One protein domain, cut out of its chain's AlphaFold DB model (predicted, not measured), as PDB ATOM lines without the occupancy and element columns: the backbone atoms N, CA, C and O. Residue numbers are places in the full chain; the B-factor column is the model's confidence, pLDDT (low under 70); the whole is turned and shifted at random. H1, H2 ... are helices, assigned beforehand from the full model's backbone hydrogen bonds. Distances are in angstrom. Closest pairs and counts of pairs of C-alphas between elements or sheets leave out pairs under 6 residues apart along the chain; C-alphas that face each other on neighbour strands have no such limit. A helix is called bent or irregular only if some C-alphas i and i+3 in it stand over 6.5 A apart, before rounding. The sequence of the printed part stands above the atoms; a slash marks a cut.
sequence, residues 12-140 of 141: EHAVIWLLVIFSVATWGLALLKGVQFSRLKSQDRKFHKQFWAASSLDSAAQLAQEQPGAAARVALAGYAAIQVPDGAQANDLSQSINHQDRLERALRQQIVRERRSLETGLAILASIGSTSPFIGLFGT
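What this domain is: This is residues 12 to 140 of the 141 residues of the protein "TonB system transport protein ExbB2" of Pseudomonas syringae Cit 7 (UniProt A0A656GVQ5). One very long helix, H1, makes one side of a narrow rod; H4 and H5, nearly end to end, make the way back along the other side, with H5 beside the first part of H1. At the far end, short H2 folds back on the last turns of H1, and H3 bridges from H1 to H4; residues 87 to 94 stick out there. The printed part has 129 residues with five named helices, H1 to H5 in chain order, no named strand, and is all helix. It is extended, with a radius of gyration of the C-alphas of 22.6 A and spans of 75 by 31 by 16 A.

Where its parts are: Find C-alpha 12 at (-59.198, -24.823, 11.643); from there H1, residues 12 to 52, runs 59.1 A to C-alpha 52 at (-10.558, -19.673, 44.846). Next come H2, residues 57 to 66, and H3, residues 70 to 82. H4, residues 93 to 119, spans 39.7 A, and H5, residues 122 to 138, spans 24.8 A to C-alpha 138 at (-61.056, -26.396, 19.511).

How they stand to each other: Start at H1, which touches H5 with its residues 15 to 29 alone, opposite ways at a shallow tilt of 19 degrees; the closest C-alphas, of Thr 26 and Leu 125, are 6.2 A apart. H3 touches H1 with residues 70 to 72 alone, at a steep tilt of 53 degrees, closest at the C-alphas of Asp 44 and Ala 71, 5.6 A. H3 and H4 form a helical hairpin, closest at the C-alphas of Ala 81 and Leu 103, 5.4 A. H1 and H4 are only just apart, at 8.2 A. H5 has a kink of 34 degrees near residue 131 and is only just irregular, with C-alphas 130 and 133 6.9 A apart. Every O i to N i+4 pair is within hydrogen-bond range in H2, H3 and H4; 36 of 37 are in H1 and 11 of 13 in H5.

The domain as a whole: The C-alphas of His 13 and Asn 91, the two farthest apart, are 75.4 A apart. The printed part has no cut and no long link. Look for low confidence at residues 84 to 97, under 70.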
ATOM      1  N   GLU A  12     -60.223 -23.781  11.618       86.00
ATOM      2  CA  GLU A  12     -59.198 -24.823  11.643       86.00
ATOM      3  C   GLU A  12     -57.863 -24.348  11.052       86.00
ATOM      4  O   GLU A  12     -56.797 -24.603  11.618       86.00
ATOM      5  N   HIS A  13     -57.908 -23.578   9.963       85.00
ATOM      6  CA  HIS A  13     -56.711 -23.039   9.323       85.00
ATOM      7  C   HIS A  13     -56.031 -22.005  10.230       85.00
ATOM      8  O   HIS A  13     -54.807 -22.029  10.391       85.00
ATOM      9  N   ALA A  14     -56.821 -21.157  10.898       86.50
ATOM     10  CA  ALA A  14     -56.313 -20.194  11.871       86.50
ATOM     11  C   ALA A  14     -55.657 -20.885  13.082       86.50
ATOM     12  O   ALA A  14     -54.577 -20.473  13.515       86.50
ATOM     13  N   VAL A  15     -56.262 -21.961  13.598       90.25
ATOM     14  CA  VAL A  15     -55.709 -22.760  14.707       90.25
ATOM     15  C   VAL A  15     -54.369 -23.388  14.326       90.25
ATOM     16  O   VAL A  15     -53.410 -23.294  15.092       90.25
ATOM     17  N   ILE A  16     -54.266 -23.985  13.134       90.00
ATOM     18  CA  ILE A  16     -53.016 -24.590  12.654       90.00
ATOM     19  C   ILE A  16     -51.908 -23.536  12.565       90.00
ATOM     20  O   ILE A  16     -50.812 -23.753  13.087       90.00
ATOM     21  N   TRP A  17     -52.186 -22.373  11.969       90.56
ATOM     22  CA  TRP A  17     -51.208 -21.284  11.883       90.56
ATOM     23  C   TRP A  17     -50.776 -20.767  13.259       90.56
ATOM     24  O   TRP A  17     -49.584 -20.541  13.482       90.56
ATOM     25  N   LEU A  18     -51.707 -20.640  14.207       90.56
ATOM     26  CA  LEU A  18     -51.398 -20.253  15.584       90.56
ATOM     27  C   LEU A  18     -50.463 -21.265  16.266       90.56
ATOM     28  O   LEU A  18     -49.468 -20.872  16.880       90.56
ATOM     29  N   LEU A  19     -50.736 -22.565  16.123       91.75
ATOM     30  CA  LEU A  19     -49.894 -23.625  16.683       91.75
ATOM     31  C   LEU A  19     -48.494 -23.644  16.054       91.75
ATOM     32  O   LEU A  19     -47.506 -23.861  16.759       91.75
ATOM     33  N   VAL A  20     -48.378 -23.359  14.754       93.62
ATOM     34  CA  VAL A  20     -47.078 -23.200  14.083       93.62
ATOM     35  C   VAL A  20     -46.291 -22.037  14.693       93.62
ATOM     36  O   VAL A  20     -45.117 -22.205  15.021       93.62
ATOM     37  N   ILE A  21     -46.929 -20.884  14.920       93.44
ATOM     38  CA  ILE A  21     -46.288 -19.728  15.569       93.44
ATOM     39  C   ILE A  21     -45.818 -20.091  16.984       93.44
ATOM     40  O   ILE A  21     -44.675 -19.804  17.346       93.44
ATOM     41  N   PHE A  22     -46.657 -20.762  17.777       94.12
ATOM     42  CA  PHE A  22     -46.296 -21.223  19.122       94.12
ATOM     43  C   PHE A  22     -45.131 -22.217  19.114       94.12
ATOM     44  O   PHE A  22     -44.259 -22.138  19.983       94.12
ATOM     45  N   SER A  23     -45.065 -23.105  18.121       93.94
ATOM     46  CA  SER A  23     -43.948 -24.034  17.934       93.94
ATOM     47  C   SER A  23     -42.636 -23.293  17.662       93.94
ATOM     48  O   SER A  23     -41.638 -23.517  18.353       93.94
ATOM     49  N   VAL A  24     -42.647 -22.341  16.722       95.69
ATOM     50  CA  VAL A  24     -41.468 -21.520  16.402       95.69
ATOM     51  C   VAL A  24     -41.025 -20.698  17.615       95.69
ATOM     52  O   VAL A  24     -39.835 -20.668  17.934       95.69
ATOM     53  N   ALA A  25     -41.964 -20.084  18.339       92.44
ATOM     54  CA  ALA A  25     -41.669 -19.323  19.552       92.44
ATOM     55  C   ALA A  25     -41.049 -20.204  20.653       92.44
ATOM     56  O   ALA A  25     -40.062 -19.817  21.282       92.44
ATOM     57  N   THR A  26     -41.588 -21.410  20.847       93.75
ATOM     58  CA  THR A  26     -41.106 -22.395  21.825       93.75
ATOM     59  C   THR A  26     -39.669 -22.809  21.531       93.75
ATOM     60  O   THR A  26     -38.809 -22.729  22.411       93.75
ATOM     61  N   TRP A  27     -39.375 -23.185  20.283       94.94
ATOM     62  CA  TRP A  27     -38.021 -23.544  19.861       94.94
ATOM     63  C   TRP A  27     -37.046 -22.369  19.941       94.94
ATOM     64  O   TRP A  27     -35.925 -22.538  20.421       94.94
ATOM     65  N   GLY A  28     -37.473 -21.169  19.538       94.44
ATOM     66  CA  GLY A  28     -36.663 -19.957  19.648       94.44
ATOM     67  C   GLY A  28     -36.256 -19.661  21.094       94.44
ATOM     68  O   GLY A  28     -35.073 -19.452  21.379       94.44
ATOM     69  N   LEU A  29     -37.211 -19.718  22.028       92.88
ATOM     70  CA  LEU A  29     -36.941 -19.551  23.458       92.88
ATOM     71  C   LEU A  29     -36.046 -20.664  24.012       92.88
ATOM     72  O   LEU A  29     -35.113 -20.370  24.761       92.88
ATOM     73  N   ALA A  30     -36.288 -21.922  23.632       92.94
ATOM     74  CA  ALA A  30     -35.487 -23.060  24.075       92.94
ATOM     75  C   ALA A  30     -34.015 -22.924  23.652       92.94
ATOM     76  O   ALA A  30     -33.116 -23.097  24.478       92.94
ATOM     77  N   LEU A  31     -33.756 -22.544  22.396       95.62
ATOM     78  CA  LEU A  31     -32.400 -22.316  21.889       95.62
ATOM     79  C   LEU A  31     -31.723 -21.132  22.583       95.62
ATOM     80  O   LEU A  31     -30.585 -21.258  23.041       95.62
ATOM     81  N   LEU A  32     -32.423 -20.001  22.724       93.94
ATOM     82  CA  LEU A  32     -31.891 -18.821  23.408       93.94
ATOM     83  C   LEU A  32     -31.500 -19.146  24.856       93.94
ATOM     84  O   LEU A  32     -30.400 -18.804  25.299       93.94
ATOM     85  N   LYS A  33     -32.372 -19.856  25.580       93.50
ATOM     86  CA  LYS A  33     -32.107 -20.316  26.947       93.50
ATOM     87  C   LYS A  33     -30.956 -21.311  26.999       93.50
ATOM     88  O   LYS A  33     -30.083 -21.163  27.851       93.50
ATOM     89  N   GLY A  34     -30.895 -22.267  26.075       94.00
ATOM     90  CA  GLY A  34     -29.789 -23.220  25.974       94.00
ATOM     91  C   GLY A  34     -28.432 -22.524  25.816       94.00
ATOM     92  O   GLY A  34     -27.486 -22.824  26.550       94.00
ATOM     93  N   VAL A  35     -28.349 -21.528  24.928       94.62
ATOM     94  CA  VAL A  35     -27.135 -20.716  24.742       94.62
ATOM     95  C   VAL A  35     -26.825 -19.886  25.989       94.62
ATOM     96  O   VAL A  35     -25.669 -19.847  26.417       94.62
ATOM     97  N   GLN A  36     -27.830 -19.253  26.604       92.25
ATOM     98  CA  GLN A  36     -27.666 -18.481  27.841       92.25
ATOM     99  C   GLN A  36     -27.076 -19.348  28.964       92.25
ATOM    100  O   GLN A  36     -26.050 -18.983  29.538       92.25
ATOM    101  N   PHE A  37     -27.660 -20.519  29.237       91.94
ATOM    102  CA  PHE A  37     -27.177 -21.438  30.271       91.94
ATOM    103  C   PHE A  37     -25.763 -21.950  29.986       91.94
ATOM    104  O   PHE A  37     -24.931 -21.984  30.893       91.94
ATOM    105  N   SER A  38     -25.463 -22.304  28.733       92.75
ATOM    106  CA  SER A  38     -24.123 -22.753  28.341       92.75
ATOM    107  C   SER A  38     -23.069 -21.660  28.564       92.75
ATOM    108  O   SER A  38     -22.019 -21.904  29.168       92.75
ATOM    109  N   ARG A  39     -23.379 -20.418  28.164       92.12
ATOM    110  CA  ARG A  39     -22.509 -19.256  28.383       92.12
ATOM    111  C   ARG A  39     -22.281 -18.982  29.866       92.12
ATOM    112  O   ARG A  39     -21.134 -18.750  30.247       92.12
ATOM    113  N   LEU A  40     -23.332 -19.012  30.686       91.00
ATOM    114  CA  LEU A  40     -23.221 -18.794  32.131       91.00
ATOM    115  C   LEU A  40     -22.381 -19.879  32.800       91.00
ATOM    116  O   LEU A  40     -21.457 -19.562  33.537       91.00
ATOM    117  N   LYS A  41     -22.626 -21.152  32.473       91.44
ATOM    118  CA  LYS A  41     -21.865 -22.281  33.023       91.44
ATOM    119  C   LYS A  41     -20.368 -22.172  32.723       91.44
ATOM    120  O   LYS A  41     -19.542 -22.503  33.571       91.44
ATOM    121  N   SER A  42     -20.012 -21.713  31.523       91.44
ATOM    122  CA  SER A  42     -18.612 -21.498  31.142       91.44
ATOM    123  C   SER A  42     -17.977 -20.336  31.920       91.44
ATOM    124  O   SER A  42     -16.884 -20.491  32.470       91.44
ATOM    125  N   GLN A  43     -18.686 -19.205  32.032       91.12
ATOM    126  CA  GLN A  43     -18.255 -18.035  32.811       91.12
ATOM    127  C   GLN A  43     -18.063 -18.375  34.292       91.12
ATOM    128  O   GLN A  43     -16.981 -18.150  34.834       91.12
ATOM    129  N   ASP A  44     -19.054 -19.012  34.918       91.25
ATOM    130  CA  ASP A  44     -19.006 -19.390  36.331       91.25
ATOM    131  C   ASP A  44     -17.861 -20.376  36.608       91.25
ATOM    132  O   ASP A  44     -17.149 -20.237  37.601       91.25
ATOM    133  N   ARG A  45     -17.599 -21.333  35.703       91.06
ATOM    134  CA  ARG A  45     -16.470 -22.271  35.847       91.06
ATOM    135  C   ARG A  45     -15.116 -21.562  35.804       91.06
ATOM    136  O   ARG A  45     -14.204 -21.963  36.528       91.06
ATOM    137  N   LYS A  46     -14.958 -20.555  34.940       89.38
ATOM    138  CA  LYS A  46     -13.727 -19.755  34.854       89.38
ATOM    139  C   LYS A  46     -13.560 -18.896  36.106       89.38
ATOM    140  O   LYS A  46     -12.494 -18.938  36.718       89.38
ATOM    141  N   PHE A  47     -14.623 -18.200  36.505       91.88
ATOM    142  CA  PHE A  47     -14.639 -17.357  37.693       91.88
ATOM    143  C   PHE A  47     -14.322 -18.156  38.958       91.88
ATOM    144  O   PHE A  47     -13.411 -17.780  39.682       91.88
ATOM    145  N   HIS A  48     -14.972 -19.304  39.184       91.19
ATOM    146  CA  HIS A  48     -14.727 -20.144  40.363       91.19
ATOM    147  C   HIS A  48     -13.245 -20.492  40.535       91.19
ATOM    148  O   HIS A  48     -12.709 -20.369  41.631       91.19
ATOM    149  N   LYS A  49     -12.560 -20.904  39.461       90.19
ATOM    150  CA  LYS A  49     -11.134 -21.255  39.539       90.19
ATOM    151  C   LYS A  49     -10.266 -20.072  39.955       90.19
ATOM    152  O   LYS A  49      -9.352 -20.244  40.747       90.19
ATOM    153  N   GLN A  50     -10.538 -18.900  39.392       88.94
ATOM    154  CA  GLN A  50      -9.763 -17.691  39.653       88.94
ATOM    155  C   GLN A  50     -10.076 -17.118  41.042       88.94
ATOM    156  O   GLN A  50      -9.163 -16.721  41.754       88.94
ATOM    157  N   PHE A  51     -11.344 -17.156  41.453       90.56
ATOM    158  CA  PHE A  51     -11.808 -16.693  42.757       90.56
ATOM    159  C   PHE A  51     -11.166 -17.484  43.900       90.56
ATOM    160  O   PHE A  51     -10.609 -16.894  44.816       90.56
ATOM    161  N   TRP A  52     -11.171 -18.820  43.819       88.75
ATOM    162  CA  TRP A  52     -10.558 -19.673  44.846       88.75
ATOM    163  C   TRP A  52      -9.023 -19.690  44.811       88.75
ATOM    164  O   TRP A  52      -8.405 -20.171  45.754       88.75
ATOM    165  N   ALA A  53      -8.406 -19.178  43.742       90.44
ATOM    166  CA  ALA A  53      -6.957 -19.015  43.635       90.44
ATOM    167  C   ALA A  53      -6.473 -17.615  44.062       90.44
ATOM    168  O   ALA A  53      -5.266 -17.372  44.078       90.44
ATOM    169  N   ALA A  54      -7.386 -16.689  44.367       89.44
ATOM    170  CA  ALA A  54      -7.043 -15.333  44.769       89.44
ATOM    171  C   ALA A  54      -6.347 -15.318  46.139       89.44
ATOM    172  O   ALA A  54      -6.722 -16.045  47.058       89.44
ATOM    173  N   SER A  55      -5.336 -14.463  46.284       86.75
ATOM    174  CA  SER A  55      -4.515 -14.370  47.496       86.75
ATOM    175  C   SER A  55      -5.159 -13.552  48.620       86.75
ATOM    176  O   SER A  55      -4.686 -13.593  49.752       86.75
ATOM    177  N   SER A  56      -6.209 -12.781  48.323       87.62
ATOM    178  CA  SER A  56      -6.918 -11.938  49.293       87.62
ATOM    179  C   SER A  56      -8.386 -11.731  48.907       87.62
ATOM    180  O   SER A  56      -8.758 -11.873  47.743       87.62
ATOM    181  N   LEU A  57      -9.219 -11.332  49.874       82.62
ATOM    182  CA  LEU A  57     -10.622 -10.984  49.612       82.62
ATOM    183  C   LEU A  57     -10.757  -9.787  48.660       82.62
ATOM    184  O   LEU A  57     -11.627  -9.801  47.795       82.62
ATOM    185  N   ASP A  58      -9.870  -8.797  48.762       86.00
ATOM    186  CA  ASP A  58      -9.891  -7.620  47.885       86.00
ATOM    187  C   ASP A  58      -9.536  -7.976  46.436       86.00
ATOM    188  O   ASP A  58     -10.198  -7.522  45.502       86.00
ATOM    189  N   SER A  59      -8.549  -8.858  46.227       86.62
ATOM    190  CA  SER A  59      -8.210  -9.348  44.880       86.62
ATOM    191  C   SER A  59      -9.334 -10.202  44.284       86.62
ATOM    192  O   SER A  59      -9.651 -10.075  43.100       86.62
ATOM    193  N   ALA A  60     -10.000 -11.016  45.106       87.69
ATOM    194  CA  ALA A  60     -11.175 -11.780  44.701       87.69
ATOM    195  C   ALA A  60     -12.364 -10.872  44.335       87.69
ATOM    196  O   ALA A  60     -13.105 -11.162  43.391       87.69
ATOM    197  N   ALA A  61     -12.536  -9.756  45.046       87.06
ATOM    198  CA  ALA A  61     -13.564  -8.766  44.757       87.06
ATOM    199  C   ALA A  61     -13.287  -8.001  43.463       87.06
ATOM    200  O   ALA A  61     -14.199  -7.840  42.653       87.06
ATOM    201  N   GLN A  62     -12.042  -7.577  43.231       88.69
ATOM    202  CA  GLN A  62     -11.646  -6.938  41.977       88.69
ATOM    203  C   GLN A  62     -11.893  -7.871  40.784       88.69
ATOM    204  O   GLN A  62     -12.534  -7.485  39.808       88.69
ATOM    205  N   LEU A  63     -11.498  -9.141  40.910       88.56
ATOM    206  CA  LEU A  63     -11.783 -10.165  39.909       88.56
ATOM    207  C   LEU A  63     -13.289 -10.304  39.631       88.56
ATOM    208  O   LEU A  63     -13.699 -10.488  38.484       88.56
ATOM    209  N   ALA A  64     -14.123 -10.219  40.668       88.69
ATOM    210  CA  ALA A  64     -15.572 -10.299  40.532       88.69
ATOM    211  C   ALA A  64     -16.189  -9.062  39.849       88.69
ATOM    212  O   ALA A  64     -17.257  -9.192  39.252       88.69
ATOM    213  N   GLN A  65     -15.530  -7.895  39.881       88.44
ATOM    214  CA  GLN A  65     -15.940  -6.708  39.109       88.44
ATOM    215  C   GLN A  65     -15.600  -6.842  37.623       88.44
ATOM    216  O   GLN A  65     -16.356  -6.383  36.769       88.44
ATOM    217  N   GLU A  66     -14.473  -7.481  37.312       87.75
ATOM    218  CA  GLU A  66     -13.965  -7.613  35.944       87.75
ATOM    219  C   GLU A  66     -14.586  -8.796  35.181       87.75
ATOM    220  O   GLU A  66     -14.660  -8.777  33.950       87.75
ATOM    221  N   GLN A  67     -15.034  -9.843  35.886       85.69
ATOM    222  CA  GLN A  67     -15.617 -11.033  35.263       85.69
ATOM    223  C   GLN A  67     -17.149 -10.952  35.167       85.69
ATOM    224  O   GLN A  67     -17.833 -10.714  36.165       85.69
ATOM    225  N   PRO A  68     -17.735 -11.255  33.996       82.50
ATOM    226  CA  PRO A  68     -19.171 -11.457  33.888       82.50
ATOM    227  C   PRO A  68     -19.562 -12.827  34.463       82.50
ATOM    228  O   PRO A  68     -18.786 -13.782  34.438       82.50
ATOM    229  N   GLY A  69     -20.792 -12.947  34.964       87.81
ATOM    230  CA  GLY A  69     -21.334 -14.222  35.441       87.81
ATOM    231  C   GLY A  69     -22.241 -14.065  36.651       87.81
ATOM    232  O   GLY A  69     -22.219 -13.040  37.334       87.81
ATOM    233  N   ALA A  70     -23.064 -15.080  36.909       90.44
ATOM    234  CA  ALA A  70     -23.934 -15.078  38.081       90.44
ATOM    235  C   ALA A  70     -23.101 -15.246  39.360       90.44
ATOM    236  O   ALA A  70     -23.329 -14.535  40.337       90.44
ATOM    237  N   ALA A  71     -22.082 -16.112  39.328       89.94
ATOM    238  CA  ALA A  71     -21.191 -16.328  40.465       89.94
ATOM    239  C   ALA A  71     -20.403 -15.060  40.848       89.94
ATOM    240  O   ALA A  71     -20.298 -14.744  42.031       89.94
ATOM    241  N   ALA A  72     -19.927 -14.294  39.859       91.81
ATOM    242  CA  ALA A  72     -19.225 -13.030  40.087       91.81
ATOM    243  C   ALA A  72     -20.128 -11.982  40.762       91.81
ATOM    244  O   ALA A  72     -19.753 -11.389  41.771       91.81
ATOM    245  N   ARG A  73     -21.372 -11.821  40.285       92.62
ATOM    246  CA  ARG A  73     -22.351 -10.909  40.905       92.62
ATOM    247  C   ARG A  73     -22.718 -11.311  42.335       92.62
ATOM    248  O   ARG A  73     -22.886 -10.442  43.187       92.62
ATOM    249  N   VAL A  74     -22.820 -12.612  42.613       93.44
ATOM    250  CA  VAL A  74     -23.038 -13.131  43.975       93.44
ATOM    251  C   VAL A  74     -21.836 -12.834  44.874       93.44
ATOM    252  O   VAL A  74     -22.029 -12.339  45.983       93.44
ATOM    253  N   ALA A  75     -20.610 -13.054  44.395       91.44
ATOM    254  CA  ALA A  75     -19.397 -12.737  45.145       91.44
ATOM    255  C   ALA A  75     -19.291 -11.235  45.469       91.44
ATOM    256  O   ALA A  75     -19.007 -10.877  46.611       91.44
ATOM    257  N   LEU A  76     -19.607 -10.358  44.508       91.75
ATOM    258  CA  LEU A  76     -19.664  -8.909  44.733       91.75
ATOM    259  C   LEU A  76     -20.694  -8.512  45.788       91.75
ATOM    260  O   LEU A  76     -20.396  -7.681  46.642       91.75
ATOM    261  N   ALA A  77     -21.889  -9.108  45.756       90.44
ATOM    262  CA  ALA A  77     -22.920  -8.839  46.756       90.44
ATOM    263  C   ALA A  77     -22.467  -9.249  48.167       90.44
ATOM    264  O   ALA A  77     -22.739  -8.532  49.129       90.44
ATOM    265  N   GLY A  78     -21.744 -10.368  48.286       89.50
ATOM    266  CA  GLY A  78     -21.148 -10.794  49.550       89.50
ATOM    267  C   GLY A  78     -20.054  -9.842  50.034       89.50
ATOM    268  O   GLY A  78     -20.076  -9.414  51.183       89.50
ATOM    269  N   TYR A  79     -19.140  -9.441  49.149       88.25
ATOM    270  CA  TYR A  79     -18.071  -8.498  49.487       88.25
ATOM    271  C   TYR A  79     -18.617  -7.126  49.912       88.25
ATOM    272  O   TYR A  79     -18.180  -6.563  50.915       88.25
ATOM    273  N   ALA A  80     -19.633  -6.618  49.209       87.06
ATOM    274  CA  ALA A  80     -20.315  -5.381  49.575       87.06
ATOM    275  C   ALA A  80     -20.976  -5.465  50.960       87.06
ATOM    276  O   ALA A  80     -20.979  -4.477  51.684       87.06
ATOM    277  N   ALA A  81     -21.498  -6.632  51.356       86.06
ATOM    278  CA  ALA A  81     -22.112  -6.825  52.671       86.06
ATOM    279  C   ALA A  81     -21.096  -6.811  53.829       86.06
ATOM    280  O   ALA A  81     -21.454  -6.419  54.940       86.06
ATOM    281  N   ILE A  82     -19.846  -7.215  53.572       83.62
ATOM    282  CA  ILE A  82     -18.764  -7.254  54.571       83.62
ATOM    283  C   ILE A  82     -18.099  -5.878  54.731       83.62
ATOM    284  O   ILE A  82     -17.669  -5.535  55.825       83.62
ATOM    285  N   GLN A  83     -18.037  -5.076  53.665       78.38
ATOM    286  CA  GLN A  83     -17.375  -3.765  53.682       78.38
ATOM    287  C   GLN A  83     -18.178  -2.630  54.331       78.38
ATOM    288  O   GLN A  83     -17.629  -1.547  54.515       78.38
ATOM    289  N   VAL A  84     -19.460  -2.826  54.653       69.31
ATOM    290  CA  VAL A  84     -20.255  -1.787  55.329       69.31
ATOM    291  C   VAL A  84     -19.690  -1.581  56.738       69.31
ATOM    292  O   VAL A  84     -19.802  -2.507  57.547       69.31
ATOM    293  N   PRO A  85     -19.101  -0.409  57.056       61.25
ATOM    294  CA  PRO A  85     -18.530  -0.167  58.372       61.25
ATOM    295  C   PRO A  85     -19.629  -0.209  59.428       61.25
ATOM    296  O   PRO A  85     -20.668   0.443  59.280       61.25
ATOM    297  N   ASP A  86     -19.389  -0.939  60.510       61.16
ATOM    298  CA  ASP A  86     -20.235  -0.849  61.689       61.16
ATOM    299  C   ASP A  86     -20.071   0.546  62.291       61.16
ATOM    300  O   ASP A  86     -18.966   0.980  62.626       61.16
ATOM    301  N   GLY A  87     -21.170   1.288  62.400       56.06
ATOM    302  CA  GLY A  87     -21.156   2.593  63.045       56.06
ATOM    303  C   GLY A  87     -20.637   2.482  64.483       56.06
ATOM    304  O   GLY A  87     -21.281   1.854  65.311       56.06
ATOM    305  N   ALA A  88     -19.477   3.091  64.752       47.88
ATOM    306  CA  ALA A  88     -18.906   3.550  66.032       47.88
ATOM    307  C   ALA A  88     -19.002   2.688  67.325       47.88
ATOM    308  O   ALA A  88     -18.592   3.170  68.379       47.88
ATOM    309  N   GLN A  89     -19.477   1.440  67.307       49.75
ATOM    310  CA  GLN A  89     -19.594   0.571  68.495       49.75
ATOM    311  C   GLN A  89     -19.121  -0.856  68.173       49.75
ATOM    312  O   GLN A  89     -19.883  -1.818  68.170       49.75
ATOM    313  N   ALA A  90     -17.834  -0.978  67.849       53.84
ATOM    314  CA  ALA A  90     -17.224  -2.170  67.262       53.84
ATOM    315  C   ALA A  90     -16.578  -3.125  68.293       53.84
ATOM    316  O   ALA A  90     -15.422  -3.498  68.122       53.84
ATOM    317  N   ASN A  91     -17.267  -3.498  69.383       55.97
ATOM    318  CA  ASN A  91     -16.637  -4.376  70.388       55.97
ATOM    319  C   ASN A  91     -17.552  -5.394  71.095       55.97
ATOM    320  O   ASN A  91     -17.214  -5.843  72.186       55.97
ATOM    321  N   ASP A  92     -18.692  -5.768  70.503       62.03
ATOM    322  CA  ASP A  92     -19.616  -6.741  71.105       62.03
ATOM    323  C   ASP A  92     -19.829  -7.983  70.218       62.03
ATOM    324  O   ASP A  92     -19.931  -7.889  68.993       62.03
ATOM    325  N   LEU A  93     -19.917  -9.163  70.844       60.44
ATOM    326  CA  LEU A  93     -20.082 -10.465  70.178       60.44
ATOM    327  C   LEU A  93     -21.368 -10.511  69.330       60.44
ATOM    328  O   LEU A  93     -21.427 -11.195  68.306       60.44
ATOM    329  N   SER A  94     -22.372  -9.724  69.729       61.38
ATOM    330  CA  SER A  94     -23.635  -9.516  69.016       61.38
ATOM    331  C   SER A  94     -23.445  -8.969  67.589       61.38
ATOM    332  O   SER A  94     -24.154  -9.391  66.676       61.38
ATOM    333  N   GLN A  95     -22.441  -8.113  67.346       62.62
ATOM    334  CA  GLN A  95     -22.126  -7.578  66.012       62.62
ATOM    335  C   GLN A  95     -21.518  -8.645  65.085       62.62
ATOM    336  O   GLN A  95     -21.843  -8.686  63.899       62.62
ATOM    337  N   SER A  96     -20.706  -9.574  65.612       60.69
ATOM    338  CA  SER A  96     -20.123 -10.673  64.815       60.69
ATOM    339  C   SER A  96     -21.195 -11.591  64.207       60.69
ATOM    340  O   SER A  96     -21.108 -11.962  63.034       60.69
ATOM    341  N   ILE A  97     -22.258 -11.863  64.973       62.97
ATOM    342  CA  ILE A  97     -23.445 -12.599  64.522       62.97
ATOM    343  C   ILE A  97     -24.197 -11.780  63.459       62.97
ATOM    344  O   ILE A  97     -24.585 -12.321  62.423       62.97
ATOM    345  N   ASN A  98     -24.309 -10.459  63.643       74.75
ATOM    346  CA  ASN A  98     -24.932  -9.569  62.660       74.75
ATOM    347  C   ASN A  98     -24.163  -9.497  61.330       74.75
ATOM    348  O   ASN A  98     -24.782  -9.287  60.289       74.75
ATOM    349  N   HIS A  99     -22.834  -9.640  61.313       76.31
ATOM    350  CA  HIS A  99     -22.064  -9.659  60.060       76.31
ATOM    351  C   HIS A  99     -22.315 -10.923  59.239       76.31
ATOM    352  O   HIS A  99     -22.510 -10.840  58.024       76.31
ATOM    353  N   GLN A 100     -22.315 -12.088  59.891       82.25
ATOM    354  CA  GLN A 100     -22.553 -13.365  59.221       82.25
ATOM    355  C   GLN A 100     -23.972 -13.433  58.650       82.25
ATOM    356  O   GLN A 100     -24.135 -13.786  57.483       82.25
ATOM    357  N   ASP A 101     -24.975 -13.002  59.420       86.19
ATOM    358  CA  ASP A 101     -26.367 -12.966  58.960       86.19
ATOM    359  C   ASP A 101     -26.565 -11.967  57.803       86.19
ATOM    360  O   ASP A 101     -27.208 -12.274  56.796       86.19
ATOM    361  N   ARG A 102     -25.920 -10.790  57.866       84.94
ATOM    362  CA  ARG A 102     -25.909  -9.822  56.752       84.94
ATOM    363  C   ARG A 102     -25.313 -10.415  55.479       84.94
ATOM    364  O   ARG A 102     -25.910 -10.272  54.408       84.94
ATOM    365  N   LEU A 103     -24.158 -11.067  55.587       89.12
ATOM    366  CA  LEU A 103     -23.494 -11.726  54.466       89.12
ATOM    367  C   LEU A 103     -24.387 -12.818  53.870       89.12
ATOM    368  O   LEU A 103     -24.639 -12.821  52.663       89.12
ATOM    369  N   GLU A 104     -24.902 -13.716  54.707       90.88
ATOM    370  CA  GLU A 104     -25.770 -14.807  54.276       90.88
ATOM    371  C   GLU A 104     -27.018 -14.273  53.565       90.88
ATOM    372  O   GLU A 104     -27.366 -14.728  52.470       90.88
ATOM    373  N   ARG A 105     -27.664 -13.257  54.139       90.56
ATOM    374  CA  ARG A 105     -28.846 -12.625  53.558       90.56
ATOM    375  C   ARG A 105     -28.543 -11.962  52.216       90.56
ATOM    376  O   ARG A 105     -29.326 -12.131  51.279       90.56
ATOM    377  N   ALA A 106     -27.423 -11.250  52.091       91.31
ATOM    378  CA  ALA A 106     -27.011 -10.623  50.836       91.31
ATOM    379  C   ALA A 106     -26.745 -11.666  49.737       91.31
ATOM    380  O   ALA A 106     -27.250 -11.529  48.618       91.31
ATOM    381  N   LEU A 107     -26.028 -12.744  50.072       93.31
ATOM    382  CA  LEU A 107     -25.767 -13.860  49.161       93.31
ATOM    383  C   LEU A 107     -27.068 -14.542  48.731       93.31
ATOM    384  O   LEU A 107     -27.312 -14.697  47.534       93.31
ATOM    385  N   ARG A 108     -27.943 -14.899  49.681       94.88
ATOM    386  CA  ARG A 108     -29.248 -15.520  49.395       94.88
ATOM    387  C   ARG A 108     -30.106 -14.633  48.504       94.88
ATOM    388  O   ARG A 108     -30.648 -15.111  47.509       94.88
ATOM    389  N   GLN A 109     -30.203 -13.343  48.821       95.25
ATOM    390  CA  GLN A 109     -30.974 -12.394  48.024       95.25
ATOM    391  C   GLN A 109     -30.426 -12.294  46.598       95.25
ATOM    392  O   GLN A 109     -31.203 -12.294  45.642       95.25
ATOM    393  N   GLN A 110     -29.100 -12.246  46.437       94.94
ATOM    394  CA  GLN A 110     -28.496 -12.194  45.113       94.94
ATOM    395  C   GLN A 110     -28.711 -13.491  44.334       94.94
ATOM    396  O   GLN A 110     -29.129 -13.427  43.182       94.94
ATOM    397  N   ILE A 111     -28.545 -14.658  44.959       94.50
ATOM    398  CA  ILE A 111     -28.821 -15.959  44.332       94.50
ATOM    399  C   ILE A 111     -30.270 -16.032  43.836       94.50
ATOM    400  O   ILE A 111     -30.514 -16.474  42.714       94.50
ATOM    401  N   VAL A 112     -31.236 -15.575  44.638       95.69
ATOM    402  CA  VAL A 112     -32.650 -15.534  44.233       95.69
ATOM    403  C   VAL A 112     -32.860 -14.588  43.048       95.69
ATOM    404  O   VAL A 112     -33.562 -14.949  42.104       95.69
ATOM    405  N   ARG A 113     -32.225 -13.407  43.046       94.56
ATOM    406  CA  ARG A 113     -32.285 -12.469  41.910       94.56
ATOM    407  C   ARG A 113     -31.731 -13.085  40.625       94.56
ATOM    408  O   ARG A 113     -32.377 -12.987  39.583       94.56
ATOM    409  N   GLU A 114     -30.587 -13.760  40.703       93.31
ATOM    410  CA  GLU A 114     -29.988 -14.443  39.551       93.31
ATOM    411  C   GLU A 114     -30.887 -15.564  39.023       93.31
ATOM    412  O   GLU A 114     -31.138 -15.639  37.820       93.31
ATOM    413  N   ARG A 115     -31.446 -16.398  39.911       91.69
ATOM    414  CA  ARG A 115     -32.389 -17.461  39.520       91.69
ATOM    415  C   ARG A 115     -33.617 -16.898  38.812       91.69
ATOM    416  O   ARG A 115     -33.962 -17.366  37.733       91.69
ATOM    417  N   ARG A 116     -34.214 -15.837  39.358       92.50
ATOM    418  CA  ARG A 116     -35.399 -15.202  38.770       92.50
ATOM    419  C   ARG A 116     -35.126 -14.635  37.375       92.50
ATOM    420  O   ARG A 116     -35.958 -14.748  36.478       92.50
ATOM    421  N   SER A 117     -33.938 -14.067  37.165       89.88
ATOM    422  CA  SER A 117     -33.497 -13.620  35.838       89.88
ATOM    423  C   SER A 117     -33.443 -14.790  34.842       89.88
ATOM    424  O   SER A 117     -33.946 -14.690  33.720       89.88
ATOM    425  N   LEU A 118     -32.938 -15.950  35.273       90.31
ATOM    426  CA  LEU A 118     -32.872 -17.160  34.445       90.31
ATOM    427  C   LEU A 118     -34.237 -17.792  34.165       90.31
ATOM    428  O   LEU A 118     -34.420 -18.384  33.102       90.31
ATOM    429  N   GLU A 119     -35.211 -17.612  35.050       91.44
ATOM    430  CA  GLU A 119     -36.590 -18.090  34.876       91.44
ATOM    431  C   GLU A 119     -37.429 -17.211  33.931       91.44
ATOM    432  O   GLU A 119     -38.505 -17.616  33.488       91.44
ATOM    433  N   THR A 120     -36.940 -16.023  33.559       89.12
ATOM    434  CA  THR A 120     -37.670 -15.102  32.670       89.12
ATOM    435  C   THR A 120     -38.020 -15.777  31.342       89.12
ATOM    436  O   THR A 120     -37.146 -16.334  30.681       89.12
ATOM    437  N   GLY A 121     -39.290 -15.732  30.935       86.25
ATOM    438  CA  GLY A 121     -39.788 -16.362  29.702       86.25
ATOM    439  C   GLY A 121     -40.160 -17.844  29.839       86.25
ATOM    440  O   GLY A 121     -40.895 -18.356  28.999       86.25
ATOM    441  N   LEU A 122     -39.748 -18.523  30.917       92.00
ATOM    442  CA  LEU A 122     -40.127 -19.918  31.164       92.00
ATOM    443  C   LEU A 122     -41.626 -20.052  31.475       92.00
ATOM    444  O   LEU A 122     -42.256 -21.025  31.075       92.00
ATOM    445  N   ALA A 123     -42.213 -19.034  32.114       92.38
ATOM    446  CA  ALA A 123     -43.652 -18.958  32.361       92.38
ATOM    447  C   ALA A 123     -44.469 -18.943  31.057       92.38
ATOM    448  O   ALA A 123     -45.463 -19.649  30.956       92.38
ATOM    449  N   ILE A 124     -44.015 -18.205  30.035       90.00
ATOM    450  CA  ILE A 124     -44.671 -18.169  28.717       90.00
ATOM    451  C   ILE A 124     -44.623 -19.555  28.073       90.00
ATOM    452  O   ILE A 124     -45.632 -20.033  27.566       90.00
ATOM    453  N   LEU A 125     -43.470 -20.223  28.142       92.25
ATOM    454  CA  LEU A 125     -43.300 -21.576  27.619       92.25
ATOM    455  C   LEU A 125     -44.245 -22.574  28.305       92.25
ATOM    456  O   LEU A 125     -44.874 -23.391  27.638       92.25
ATOM    457  N   ALA A 126     -44.378 -22.468  29.630       93.19
ATOM    458  CA  ALA A 126     -45.299 -23.281  30.413       93.19
ATOM    459  C   ALA A 126     -46.764 -23.017  30.031       93.19
ATOM    460  O   ALA A 126     -47.526 -23.966  29.859       93.19
ATOM    461  N   SER A 127     -47.149 -21.749  29.843       93.69
ATOM    462  CA  SER A 127     -48.493 -21.368  29.396       93.69
ATOM    463  C   SER A 127     -48.806 -21.872  27.988       93.69
ATOM    464  O   SER A 127     -49.885 -22.416  27.766       93.69
ATOM    465  N   ILE A 128     -47.878 -21.732  27.036       93.38
ATOM    466  CA  ILE A 128     -48.045 -22.260  25.674       93.38
ATOM    467  C   ILE A 128     -48.183 -23.783  25.726       93.38
ATOM    468  O   ILE A 128     -49.118 -24.332  25.145       93.38
ATOM    469  N   GLY A 129     -47.311 -24.469  26.468       91.19
ATOM    470  CA  GLY A 129     -47.354 -25.924  26.613       91.19
ATOM    471  C   GLY A 129     -48.665 -26.441  27.211       91.19
ATOM    472  O   GLY A 129     -49.181 -27.454  26.747       91.19
ATOM    473  N   SER A 130     -49.235 -25.744  28.201       93.94
ATOM    474  CA  SER A 130     -50.478 -26.172  28.854       93.94
ATOM    475  C   SER A 130     -51.742 -25.839  28.060       93.94
ATOM    476  O   SER A 130     -52.714 -26.586  28.132       93.94
ATOM    477  N   THR A 131     -51.744 -24.743  27.296       93.00
ATOM    478  CA  THR A 131     -52.925 -24.291  26.538       93.00
ATOM    479  C   THR A 131     -53.013 -24.885  25.133       93.00
ATOM    480  O   THR A 131     -54.121 -25.084  24.634       93.00
ATOM    481  N   SER A 132     -51.881 -25.240  24.512       91.31
ATOM    482  CA  SER A 132     -51.837 -25.773  23.138       91.31
ATOM    483  C   SER A 132     -52.768 -26.971  22.878       91.31
ATOM    484  O   SER A 132     -53.421 -26.968  21.832       91.31
ATOM    485  N   PRO A 133     -52.912 -27.966  23.782       89.94
ATOM    486  CA  PRO A 133     -53.823 -29.092  23.556       89.94
ATOM    487  C   PRO A 133     -55.290 -28.670  23.416       89.94
ATOM    488  O   PRO A 133     -56.010 -29.201  22.575       89.94
ATOM    489  N   PHE A 134     -55.727 -27.686  24.207       92.06
ATOM    490  CA  PHE A 134     -57.101 -27.184  24.171       92.06
ATOM    491  C   PHE A 134     -57.379 -26.384  22.897       92.06
ATOM    492  O   PHE A 134     -58.452 -26.511  22.315       92.06
ATOM    493  N   ILE A 135     -56.396 -25.605  22.434       89.88
ATOM    494  CA  ILE A 135     -56.477 -24.874  21.161       89.88
ATOM    495  C   ILE A 135     -56.577 -25.867  19.994       89.88
ATOM    496  O   ILE A 135     -57.411 -25.694  19.110       89.88
ATOM    497  N   GLY A 136     -55.777 -26.939  20.014       86.81
ATOM    498  CA  GLY A 136     -55.847 -27.999  19.008       86.81
ATOM    499  C   GLY A 136     -57.207 -28.700  18.978       86.81
ATOM    500  O   GLY A 136     -57.772 -28.870  17.903       86.81
ATOM    501  N   LEU A 137     -57.761 -29.042  20.147       90.25
ATOM    502  CA  LEU A 137     -59.096 -29.640  20.255       90.25
ATOM    503  C   LEU A 137     -60.187 -28.700  19.709       90.25
ATOM    504  O   LEU A 137     -61.063 -29.150  18.975       90.25
ATOM    505  N   PHE A 138     -60.111 -27.399  20.011       86.44
ATOM    506  CA  PHE A 138     -61.056 -26.396  19.511       86.44
ATOM    507  C   PHE A 138     -61.095 -26.320  17.978       86.44
ATOM    508  O   PHE A 138     -62.164 -26.174  17.406       86.44
ATOM    509  N   GLY A 139     -59.956 -26.464  17.298       80.81
ATOM    510  CA  GLY A 139     -59.917 -26.461  15.830       80.81
ATOM    511  C   GLY A 139     -60.518 -27.708  15.170       80.81
ATOM    512  O   GLY A 139     -60.591 -27.754  13.946       80.81
ATOM    513  N   THR A 140     -60.897 -28.721  15.957       86.62
ATOM    514  CA  THR A 140     -61.469 -29.988  15.467       86.62
ATOM    515  C   THR A 140     -62.959 -30.166  15.767       86.62
ATOM    516  O   THR A 140     -63.544 -31.123  15.261       86.62
TER     517      THR A 140